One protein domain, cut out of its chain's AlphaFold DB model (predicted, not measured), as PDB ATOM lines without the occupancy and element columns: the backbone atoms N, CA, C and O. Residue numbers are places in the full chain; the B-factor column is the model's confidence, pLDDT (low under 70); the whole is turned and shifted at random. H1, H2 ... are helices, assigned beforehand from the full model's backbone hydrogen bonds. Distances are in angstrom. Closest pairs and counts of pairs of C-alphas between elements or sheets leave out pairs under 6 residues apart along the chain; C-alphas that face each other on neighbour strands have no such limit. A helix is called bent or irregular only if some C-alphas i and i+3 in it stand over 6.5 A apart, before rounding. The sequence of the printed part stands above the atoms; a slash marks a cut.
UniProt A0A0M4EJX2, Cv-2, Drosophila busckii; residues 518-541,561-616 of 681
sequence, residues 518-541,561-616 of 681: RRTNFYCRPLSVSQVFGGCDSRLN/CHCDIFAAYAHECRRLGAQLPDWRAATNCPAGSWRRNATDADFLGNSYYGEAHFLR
ATOM      1  N   ARG A 518     -27.821  30.371 -14.435       86.94
ATOM      2  CA  ARG A 518     -27.586  29.478 -15.589       86.94
ATOM      3  C   ARG A 518     -26.311  28.665 -15.387       86.94
ATOM      4  O   ARG A 518     -26.318  27.457 -15.598       86.94
ATOM      5  N   ARG A 519     -25.251  29.320 -14.904       86.06
ATOM      6  CA  ARG A 519     -23.970  28.678 -14.596       86.06
ATOM      7  C   ARG A 519     -24.119  27.636 -13.495       86.06
ATOM      8  O   ARG A 519     -23.686  26.505 -13.678       86.06
ATOM      9  N   THR A 520     -24.744  27.982 -12.376       89.00
ATOM     10  CA  THR A 520     -24.887  27.030 -11.269       89.00
ATOM     11  C   THR A 520     -25.806  25.873 -11.606       89.00
ATOM     12  O   THR A 520     -25.491  24.738 -11.273       89.00
ATOM     13  N   ASN A 521     -26.916  26.120 -12.306       90.19
ATOM     14  CA  ASN A 521     -27.809  25.042 -12.723       90.19
ATOM     15  C   ASN A 521     -27.108  24.056 -13.659       90.19
ATOM     16  O   ASN A 521     -27.311  22.863 -13.499       90.19
ATOM     17  N   PHE A 522     -26.261  24.531 -14.574       90.12
ATOM     18  CA  PHE A 522     -25.459  23.668 -15.442       90.12
ATOM     19  C   PHE A 522     -24.507  22.771 -14.640       90.12
ATOM     20  O   PHE A 522     -24.577  21.553 -14.751       90.12
ATOM     21  N   TYR A 523     -23.672  23.353 -13.770       90.44
ATOM     22  CA  TYR A 523     -22.680  22.581 -13.010       90.44
ATOM     23  C   TYR A 523     -23.280  21.659 -11.947       90.44
ATOM     24  O   TYR A 523     -22.674  20.643 -11.630       90.44
ATOM     25  N   CYS A 524     -24.454  21.984 -11.407       93.25
ATOM     26  CA  CYS A 524     -25.093  21.196 -10.351       93.25
ATOM     27  C   CYS A 524     -26.134  20.196 -10.868       93.25
ATOM     28  O   CYS A 524     -26.611  19.372 -10.090       93.25
ATOM     29  N   ARG A 525     -26.482  20.242 -12.163       93.19
ATOM     30  CA  ARG A 525     -27.462  19.343 -12.792       93.19
ATOM     31  C   ARG A 525     -27.170  17.853 -12.569       93.19
ATOM     32  O   ARG A 525     -28.138  17.147 -12.291       93.19
ATOM     33  N   PRO A 526     -25.917  17.355 -12.641       94.81
ATOM     34  CA  PRO A 526     -25.649  15.923 -12.499       94.81
ATOM     35  C   PRO A 526     -26.171  15.288 -11.202       94.81
ATOM     36  O   PRO A 526     -26.542  14.121 -11.230       94.81
ATOM     37  N   LEU A 527     -26.294  16.040 -10.098       94.81
ATOM     38  CA  LEU A 527     -26.881  15.546  -8.838       94.81
ATOM     39  C   LEU A 527     -28.351  15.110  -8.967       94.81
ATOM     40  O   LEU A 527     -28.844  14.389  -8.110       94.81
ATOM     41  N   SER A 528     -29.057  15.556 -10.009       92.00
ATOM     42  CA  SER A 528     -30.447  15.175 -10.301       92.00
ATOM     43  C   SER A 528     -30.569  14.175 -11.453       92.00
ATOM     44  O   SER A 528     -31.678  13.917 -11.917       92.00
ATOM     45  N   VAL A 529     -29.454  13.661 -11.978       92.94
ATOM     46  CA  VAL A 529     -29.449  12.742 -13.121       92.94
ATOM     47  C   VAL A 529     -29.339  11.305 -12.616       92.94
ATOM     48  O   VAL A 529     -28.276  10.878 -12.158       92.94
ATOM     49  N   SER A 530     -30.415  10.529 -12.757       90.50
ATOM     50  CA  SER A 530     -30.471   9.126 -12.322       90.50
ATOM     51  C   SER A 530     -29.425   8.236 -13.008       90.50
ATOM     52  O   SER A 530     -28.941   7.277 -12.423       90.50
ATOM     53  N   GLN A 531     -28.989   8.552 -14.225       91.25
ATOM     54  CA  GLN A 531     -27.899   7.818 -14.883       91.25
ATOM     55  C   GLN A 531     -26.546   7.989 -14.167       91.25
ATOM     56  O   GLN A 531     -25.660   7.158 -14.336       91.25
ATOM     57  N   VAL A 532     -26.380   9.050 -13.368       93.38
ATOM     58  CA  VAL A 532     -25.148   9.342 -12.620       93.38
ATOM     59  C   VAL A 532     -25.255   8.851 -11.174       93.38
ATOM     60  O   VAL A 532     -24.334   8.203 -10.684       93.38
ATOM     61  N   PHE A 533     -26.376   9.121 -10.494       94.44
ATOM     62  CA  PHE A 533     -26.550   8.797  -9.069       94.44
ATOM     63  C   PHE A 533     -27.789   7.946  -8.740       94.44
ATOM     64  O   PHE A 533     -28.144   7.812  -7.570       94.44
ATOM     65  N   GLY A 534     -28.433   7.328  -9.732       85.50
ATOM     66  CA  GLY A 534     -29.762   6.715  -9.596       85.50
ATOM     67  C   GLY A 534     -29.879   5.592  -8.573       85.50
ATOM     68  O   GLY A 534     -30.946   5.404  -7.992       85.50
ATOM     69  N   GLY A 535     -28.773   4.908  -8.254       89.31
ATOM     70  CA  GLY A 535     -28.724   3.953  -7.140       89.31
ATOM     71  C   GLY A 535     -29.096   4.567  -5.780       89.31
ATOM     72  O   GLY A 535     -29.420   3.843  -4.840       89.31
ATOM     73  N   CYS A 536     -29.090   5.898  -5.678       94.50
ATOM     74  CA  CYS A 536     -29.372   6.662  -4.472       94.50
ATOM     75  C   CYS A 536     -30.721   7.401  -4.486       94.50
ATOM     76  O   CYS A 536     -31.145   7.879  -3.435       94.50
ATOM     77  N   ASP A 537     -31.441   7.440  -5.615       90.44
ATOM     78  CA  ASP A 537     -32.661   8.252  -5.788       90.44
ATOM     79  C   ASP A 537     -33.776   7.919  -4.779       90.44
ATOM     80  O   ASP A 537     -34.602   8.768  -4.455       90.44
ATOM     81  N   SER A 538     -33.808   6.687  -4.260       90.12
ATOM     82  CA  SER A 538     -34.763   6.242  -3.229       90.12
ATOM     83  C   SER A 538     -34.207   6.280  -1.801       90.12
ATOM     84  O   SER A 538     -34.929   6.006  -0.839       90.12
ATOM     85  N   ARG A 539     -32.911   6.574  -1.650       91.56
ATOM     86  CA  ARG A 539     -32.165   6.474  -0.389       91.56
ATOM     87  C   ARG A 539     -31.847   7.839   0.200       91.56
ATOM     88  O   ARG A 539     -31.969   7.979   1.415       91.56
ATOM     89  N   LEU A 540     -31.488   8.817  -0.636       92.88
ATOM     90  CA  LEU A 540     -31.127  10.176  -0.232       92.88
ATOM     91  C   LEU A 540     -31.665  11.210  -1.221       92.88
ATOM     92  O   LEU A 540     -31.512  11.067  -2.429       92.88
ATOM     93  N   ASN A 541     -32.264  12.281  -0.707       93.00
ATOM     94  CA  ASN A 541     -32.705  13.395  -1.535       93.00
ATOM     95  C   ASN A 541     -31.528  14.355  -1.827       93.00
ATOM     96  O   ASN A 541     -30.918  14.869  -0.883       93.00
ATOM     97  N   CYS A 561     -15.571  23.211  -8.362       84.56
ATOM     98  CA  CYS A 561     -16.014  23.068  -6.962       84.56
ATOM     99  C   CYS A 561     -17.256  22.170  -6.800       84.56
ATOM    100  O   CYS A 561     -17.418  21.511  -5.783       84.56
ATOM    101  N   HIS A 562     -18.087  22.048  -7.839       89.56
ATOM    102  CA  HIS A 562     -19.221  21.119  -7.857       89.56
ATOM    103  C   HIS A 562     -18.806  19.646  -7.657       89.56
ATOM    104  O   HIS A 562     -19.572  18.876  -7.080       89.56
ATOM    105  N   CYS A 563     -17.590  19.255  -8.063       90.19
ATOM    106  CA  CYS A 563     -17.081  17.896  -7.866       90.19
ATOM    107  C   CYS A 563     -16.903  17.535  -6.382       90.19
ATOM    108  O   CYS A 563     -17.065  16.368  -6.021       90.19
ATOM    109  N   ASP A 564     -16.602  18.515  -5.522       89.38
ATOM    110  CA  ASP A 564     -16.474  18.301  -4.075       89.38
ATOM    111  C   ASP A 564     -17.843  17.946  -3.470       89.38
ATOM    112  O   ASP A 564     -17.964  17.040  -2.644       89.38
ATOM    113  N   ILE A 565     -18.906  18.584  -3.964       93.75
ATOM    114  CA  ILE A 565     -20.280  18.288  -3.556       93.75
ATOM    115  C   ILE A 565     -20.752  16.934  -4.087       93.75
ATOM    116  O   ILE A 565     -21.426  16.194  -3.369       93.75
ATOM    117  N   PHE A 566     -20.375  16.568  -5.315       94.31
ATOM    118  CA  PHE A 566     -20.675  15.244  -5.868       94.31
ATOM    119  C   PHE A 566     -20.015  14.143  -5.040       94.31
ATOM    120  O   PHE A 566     -20.653  13.137  -4.742       94.31
ATOM    121  N   ALA A 567     -18.767  14.357  -4.609       91.94
ATOM    122  CA  ALA A 567     -18.070  13.430  -3.728       91.94
ATOM    123  C   ALA A 567     -18.786  13.280  -2.378       91.94
ATOM    124  O   ALA A 567     -18.977  12.152  -1.927       91.94
ATOM    125  N   ALA A 568     -19.234  14.386  -1.776       93.62
ATOM    126  CA  ALA A 568     -19.979  14.368  -0.516       93.62
ATOM    127  C   ALA A 568     -21.332  13.642  -0.639       93.62
ATOM    128  O   ALA A 568     -21.677  12.831   0.221       93.62
ATOM    129  N   TYR A 569     -22.077  13.882  -1.723       95.44
ATOM    130  CA  TYR A 569     -23.336  13.181  -1.997       95.44
ATOM    131  C   TYR A 569     -23.105  11.684  -2.233       95.44
ATOM    132  O   TYR A 569     -23.740  10.845  -1.601       95.44
ATOM    133  N   ALA A 570     -22.129  11.336  -3.076       94.19
ATOM    134  CA  ALA A 570     -21.777   9.950  -3.366       94.19
ATOM    135  C   ALA A 570     -21.284   9.186  -2.130       94.19
ATOM    136  O   ALA A 570     -21.499   7.980  -2.018       94.19
ATOM    137  N   HIS A 571     -20.590   9.871  -1.221       92.00
ATOM    138  CA  HIS A 571     -20.175   9.315   0.060       92.00
ATOM    139  C   HIS A 571     -21.394   8.968   0.928       92.00
ATOM    140  O   HIS A 571     -21.520   7.832   1.382       92.00
ATOM    141  N   GLU A 572     -22.332   9.904   1.102       91.94
ATOM    142  CA  GLU A 572     -23.537   9.661   1.907       91.94
ATOM    143  C   GLU A 572     -24.435   8.571   1.302       91.94
ATOM    144  O   GLU A 572     -24.952   7.719   2.021       91.94
ATOM    145  N   CYS A 573     -24.559   8.526  -0.024       94.62
ATOM    146  CA  CYS A 573     -25.257   7.451  -0.725       94.62
ATOM    147  C   CYS A 573     -24.677   6.069  -0.397       94.62
ATOM    148  O   CYS A 573     -25.423   5.156  -0.041       94.62
ATOM    149  N   ARG A 574     -23.348   5.918  -0.463       92.31
ATOM    150  CA  ARG A 574     -22.671   4.655  -0.126       92.31
ATOM    151  C   ARG A 574     -22.843   4.289   1.345       92.31
ATOM    152  O   ARG A 574     -23.092   3.126   1.644       92.31
ATOM    153  N   ARG A 575     -22.816   5.276   2.250       87.81
ATOM    154  CA  ARG A 575     -23.123   5.076   3.678       87.81
ATOM    155  C   ARG A 575     -24.539   4.531   3.895       87.81
ATOM    156  O   ARG A 575     -24.755   3.719   4.785       87.81
ATOM    157  N   LEU A 576     -25.494   4.939   3.061       89.31
ATOM    158  CA  LEU A 576     -26.876   4.444   3.062       89.31
ATOM    159  C   LEU A 576     -27.061   3.133   2.266       89.31
ATOM    160  O   LEU A 576     -28.195   2.739   1.982       89.31
ATOM    161  N   GLY A 577     -25.965   2.462   1.898       91.25
ATOM    162  CA  GLY A 577     -25.972   1.179   1.193       91.25
ATOM    163  C   GLY A 577     -26.299   1.273  -0.300       91.25
ATOM    164  O   GLY A 577     -26.591   0.252  -0.921       91.25
ATOM    165  N   ALA A 578     -26.281   2.471  -0.895       93.44
ATOM    166  CA  ALA A 578     -26.469   2.627  -2.332       93.44
ATOM    167  C   ALA A 578     -25.199   2.232  -3.095       93.44
ATOM    168  O   ALA A 578     -24.098   2.691  -2.789       93.44
ATOM    169  N   GLN A 579     -25.370   1.433  -4.144       91.44
ATOM    170  CA  GLN A 579     -24.323   1.172  -5.125       91.44
ATOM    171  C   GLN A 579     -24.416   2.224  -6.227       91.44
ATOM    172  O   GLN A 579     -25.485   2.441  -6.799       91.44
ATOM    173  N   LEU A 580     -23.307   2.903  -6.500       91.50
ATOM    174  CA  LEU A 580     -23.240   3.961  -7.502       91.50
ATOM    175  C   LEU A 580     -22.409   3.498  -8.704       91.50
ATOM    176  O   LEU A 580     -21.401   2.819  -8.501       91.50
ATOM    177  N   PRO A 581     -22.784   3.887  -9.937       90.25
ATOM    178  CA  PRO A 581     -21.905   3.733 -11.090       90.25
ATOM    179  C   PRO A 581     -20.671   4.643 -10.942       90.25
ATOM    180  O   PRO A 581     -20.578   5.437  -9.999       90.25
ATOM    181  N   ASP A 582     -19.726   4.567 -11.885       90.94
ATOM    182  CA  ASP A 582     -18.559   5.460 -11.910       90.94
ATOM    183  C   ASP A 582     -18.956   6.898 -12.299       90.94
ATOM    184  O   ASP A 582     -18.733   7.395 -13.407       90.94
ATOM    185  N   TRP A 583     -19.570   7.586 -11.340       92.69
ATOM    186  CA  TRP A 583     -20.015   8.964 -11.463       92.69
ATOM    187  C   TRP A 583     -18.841   9.917 -11.704       92.69
ATOM    188  O   TRP A 583     -19.034  10.972 -12.309       92.69
ATOM    189  N   ARG A 584     -17.621   9.567 -11.265       90.38
ATOM    190  CA  ARG A 584     -16.425  10.401 -11.445       90.38
ATOM    191  C   ARG A 584     -16.035  10.471 -12.911       90.38
ATOM    192  O   ARG A 584     -15.813  11.573 -13.415       90.38
ATOM    193  N   ALA A 585     -15.995   9.324 -13.587       89.69
ATOM    194  CA  ALA A 585     -15.781   9.268 -15.028       89.69
ATOM    195  C   ALA A 585     -16.936   9.941 -15.783       89.69
ATOM    196  O   ALA A 585     -16.696  10.782 -16.644       89.69
ATOM    197  N   ALA A 586     -18.187   9.654 -15.404       91.62
ATOM    198  CA  ALA A 586     -19.366  10.219 -16.063       91.62
ATOM    199  C   ALA A 586     -19.421  11.758 -16.003       91.62
ATOM    200  O   ALA A 586     -19.873  12.401 -16.950       91.62
ATOM    201  N   THR A 587     -18.962  12.362 -14.905       91.19
ATOM    202  CA  THR A 587     -19.048  13.814 -14.669       91.19
ATOM    203  C   THR A 587     -17.742  14.570 -14.908       91.19
ATOM    204  O   THR A 587     -17.681  15.771 -14.681       91.19
ATOM    205  N   ASN A 588     -16.682  13.914 -15.385       90.00
ATOM    206  CA  ASN A 588     -15.346  14.515 -15.484       90.00
ATOM    207  C   ASN A 588     -14.842  15.076 -14.131       90.00
ATOM    208  O   ASN A 588     -14.117  16.073 -14.087       90.00
ATOM    209  N   CYS A 589     -15.180  14.395 -13.029       87.19
ATOM    210  CA  CYS A 589     -14.768  14.708 -11.655       87.19
ATOM    211  C   CYS A 589     -13.793  13.644 -11.087       87.19
ATOM    212  O   CYS A 589     -14.142  12.910 -10.152       87.19
ATOM    213  N   PRO A 590     -12.562  13.524 -11.629       80.88
ATOM    214  CA  PRO A 590     -11.614  12.487 -11.225       80.88
ATOM    215  C   PRO A 590     -11.175  12.607  -9.759       80.88
ATOM    216  O   PRO A 590     -11.119  13.693  -9.179       80.88
ATOM    217  N   ALA A 591     -10.833  11.464  -9.161       71.75
ATOM    218  CA  ALA A 591     -10.350  11.391  -7.787       71.75
ATOM    219  C   ALA A 591      -8.966  12.051  -7.638       71.75
ATOM    220  O   ALA A 591      -8.117  11.967  -8.524       71.75
ATOM    221  N   GLY A 592      -8.724  12.713  -6.504       60.88
ATOM    222  CA  GLY A 592      -7.391  13.188  -6.111       60.88
ATOM    223  C   GLY A 592      -6.787  14.336  -6.938       60.88
ATOM    224  O   GLY A 592      -5.706  14.820  -6.595       60.88
ATOM    225  N   SER A 593      -7.449  14.825  -7.991       50.09
ATOM    226  CA  SER A 593      -6.900  15.910  -8.803       50.09
ATOM    227  C   SER A 593      -7.320  17.278  -8.273       50.09
ATOM    228  O   SER A 593      -8.440  17.743  -8.472       50.09
ATOM    229  N   TRP A 594      -6.358  17.962  -7.664       51.34
ATOM    230  CA  TRP A 594      -6.361  19.395  -7.399       51.34
ATOM    231  C   TRP A 594      -6.358  20.183  -8.719       51.34
ATOM    232  O   TRP A 594      -5.366  20.844  -9.039       51.34
ATOM    233  N   ARG A 595      -7.419  20.113  -9.533       51.38
ATOM    234  CA  ARG A 595      -7.487  20.912 -10.762       51.38
ATOM    235  C   ARG A 595      -7.769  22.366 -10.403       51.38
ATOM    236  O   ARG A 595      -8.882  22.857 -10.512       51.38
ATOM    237  N   ARG A 596      -6.709  23.090 -10.040       49.84
ATOM    238  CA  ARG A 596      -6.725  24.561 -10.041       49.84
ATOM    239  C   ARG A 596      -6.880  25.152 -11.448       49.84
ATOM    240  O   ARG A 596      -7.119  26.345 -11.562       49.84
ATOM    241  N   ASN A 597      -6.793  24.305 -12.478       50.50
ATOM    242  CA  ASN A 597      -6.832  24.672 -13.891       50.50
ATOM    243  C   ASN A 597      -7.974  23.986 -14.662       50.50
ATOM    244  O   ASN A 597      -7.887  23.913 -15.885       50.50
ATOM    245  N   ALA A 598      -9.004  23.444 -13.992       58.62
ATOM    246  CA  ALA A 598     -10.177  22.970 -14.724       58.62
ATOM    247  C   ALA A 598     -10.798  24.168 -15.449       58.62
ATOM    248  O   ALA A 598     -11.045  25.218 -14.852       58.62
ATOM    249  N   THR A 599     -10.984  24.041 -16.755       64.81
ATOM    250  CA  THR A 599     -11.588  25.102 -17.558       64.81
ATOM    251  C   THR A 599     -13.019  24.729 -17.881       64.81
ATOM    252  O   THR A 599     -13.368  23.552 -17.916       64.81
ATOM    253  N   ASP A 600     -13.856  25.722 -18.186       68.06
ATOM    254  CA  ASP A 600     -15.231  25.459 -18.618       68.06
ATOM    255  C   ASP A 600     -15.288  24.435 -19.774       68.06
ATOM    256  O   ASP A 600     -16.257  23.690 -19.868       68.06
ATOM    257  N   ALA A 601     -14.233  24.355 -20.604       69.88
ATOM    258  CA  ALA A 601     -14.109  23.419 -21.719       69.88
ATOM    259  C   ALA A 601     -14.115  21.940 -21.308       69.88
ATOM    260  O   ALA A 601     -14.611  21.128 -22.080       69.88
ATOM    261  N   ASP A 602     -13.654  21.606 -20.100       74.38
ATOM    262  CA  ASP A 602     -13.611  20.223 -19.606       74.38
ATOM    263  C   ASP A 602     -15.016  19.622 -19.419       74.38
ATOM    264  O   ASP A 602     -15.170  18.406 -19.334       74.38
ATOM    265  N   PHE A 603     -16.050  20.468 -19.372       80.12
ATOM    266  CA  PHE A 603     -17.443  20.073 -19.152       80.12
ATOM    267  C   PHE A 603     -18.348  20.382 -20.357       80.12
ATOM    268  O   PHE A 603     -19.515  19.991 -20.377       80.12
ATOM    269  N   LEU A 604     -17.833  21.079 -21.379       78.00
ATOM    270  CA  LEU A 604     -18.588  21.359 -22.601       78.00
ATOM    271  C   LEU A 604     -18.804  20.065 -23.393       78.00
ATOM    272  O   LEU A 604     -17.854  19.358 -23.705       78.00
ATOM    273  N   GLY A 605     -20.053  19.786 -23.768       75.81
ATOM    274  CA  GLY A 605     -20.405  18.594 -24.551       75.81
ATOM    275  C   GLY A 605     -20.649  17.333 -23.717       75.81
ATOM    276  O   GLY A 605     -21.078  16.329 -24.275       75.81
ATOM    277  N   ASN A 606     -20.456  17.383 -22.395       85.12
ATOM    278  CA  ASN A 606     -20.912  16.318 -21.505       85.12
ATOM    279  C   ASN A 606     -22.449  16.372 -21.391       85.12
ATOM    280  O   ASN A 606     -23.017  17.374 -20.946       85.12
ATOM    281  N   SER A 607     -23.124  15.291 -21.791       86.75
ATOM    282  CA  SER A 607     -24.589  15.212 -21.871       86.75
ATOM    283  C   SER A 607     -25.294  15.390 -20.520       86.75
ATOM    284  O   SER A 607     -26.450  15.815 -20.488       86.75
ATOM    285  N   TYR A 608     -24.611  15.145 -19.397       90.00
ATOM    286  CA  TYR A 608     -25.202  15.240 -18.059       90.00
ATOM    287  C   TYR A 608     -25.284  16.672 -17.509       90.00
ATOM    288  O   TYR A 608     -26.117  16.950 -16.644       90.00
ATOM    289  N   TYR A 609     -24.476  17.601 -18.029       85.56
ATOM    290  CA  TYR A 609     -24.460  19.006 -17.598       85.56
ATOM    291  C   TYR A 609     -25.494  19.880 -18.346       85.56
ATOM    292  O   TYR A 609     -25.870  20.954 -17.871       85.56
ATOM    293  N   GLY A 610     -26.047  19.390 -19.463       79.50
ATOM    294  CA  GLY A 610     -27.043  20.091 -20.285       79.50
ATOM    295  C   GLY A 610     -26.433  21.083 -21.286       79.50
ATOM    296  O   GLY A 610     -25.237  21.058 -21.568       79.50
ATOM    297  N   GLU A 611     -27.254  21.963 -21.866       75.25
ATOM    298  CA  GLU A 611     -26.792  22.906 -22.893       75.25
ATOM    299  C   GLU A 611     -25.932  24.049 -22.331       75.25
ATOM    300  O   GLU A 611     -26.337  24.794 -21.438       75.25
ATOM    301  N   ALA A 612     -24.757  24.250 -22.930       73.12
ATOM    302  CA  ALA A 612     -23.739  25.189 -22.460       73.12
ATOM    303  C   ALA A 612     -23.650  26.506 -23.260       73.12
ATOM    304  O   ALA A 612     -22.658  27.233 -23.152       73.12
ATOM    305  N   HIS A 613     -24.648  26.840 -24.090       68.38
ATOM    306  CA  HIS A 613     -24.588  27.991 -25.011       68.38
ATOM    307  C   HIS A 613     -24.219  29.314 -24.314       68.38
ATOM    308  O   HIS A 613     -23.460  30.118 -24.856       68.38
ATOM    309  N   PHE A 614     -24.666  29.519 -23.073       67.44
ATOM    310  CA  PHE A 614     -24.382  30.719 -22.280       67.44
ATOM    311  C   PHE A 614     -22.913  30.841 -21.815       67.44
ATOM    312  O   PHE A 614     -22.453  31.958 -21.577       67.44
ATOM    313  N   LEU A 615     -22.155  29.738 -21.728       66.94
ATOM    314  CA  LEU A 615     -20.721  29.765 -21.392       66.94
ATOM    315  C   LEU A 615     -19.871  30.317 -22.551       66.94
ATOM    316  O   LEU A 615     -18.798  30.876 -22.325       66.94
ATOM    317  N   ARG A 616     -20.364  30.231 -23.799       59.78
ATOM    318  CA  ARG A 616     -19.656  30.724 -24.996       59.78
ATOM    319  C   ARG A 616     -19.728  32.252 -25.149       59.78
ATOM    320  O   ARG A 616     -18.734  32.876 -25.514       59.78
TER     321      ARG A 616
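Overview. This is residues 518 to 541 and 561 to 616 of the 681 residues of the protein "Cv-2" of Drosophila busckii (UniProt A0A0M4EJX2). The longest helix, H3, runs alongside two irregular helices, H1 then H2, set end to end. Short H4 packs on H2, short H6 on H1, and a long loop, residues 587 to 599, leads to H5. The printed part, 80 residues, is all helix, H1 to H6 in order, compact with a radius of gyration of the C-alphas of 12.7 A, spanning 39 by 25 by 17 A.

Along the chain. H3, residues 562 to 575, measures 20.1 A from C-alpha 562 at (-19.221, 21.119, -7.857). H1, residues 518 to 528, measures 15.5 A and is irregular, C-alphas 523 and 526 being 7.3 A apart; H2, residues 530 to 536, is too, C-alphas 532 and 535 being 8.5 A apart. H4 is residues 583 to 586, H5 600 to 603, H6 613 to 616, ending at (-19.656, 30.724, -24.996).

Arrangement. With residues 562 to 566 alone, H3 only just touches H1, 3 pairs of C-alphas within 8 A, closest Tyr 523 and His 562, 6.4 A. H2 only just touches H4, with 3 such pairs, closest Val 532 and Trp 583, 5.3 A. Every O i to N i+4 pair is within hydrogen-bond range in H3, 4 of 7 in H1, and 1 of 3 in H2, beside 1 of 4 O i to N i+3 pairs.

Size, cuts and confidence. Residues 542 to 560 are cut out, a gap of 20.0 A between C-alphas 541 and 561. H4 to H5 is a long link. The model's pLDDT is under 70 in residues 592 to 601 and 613 to 616.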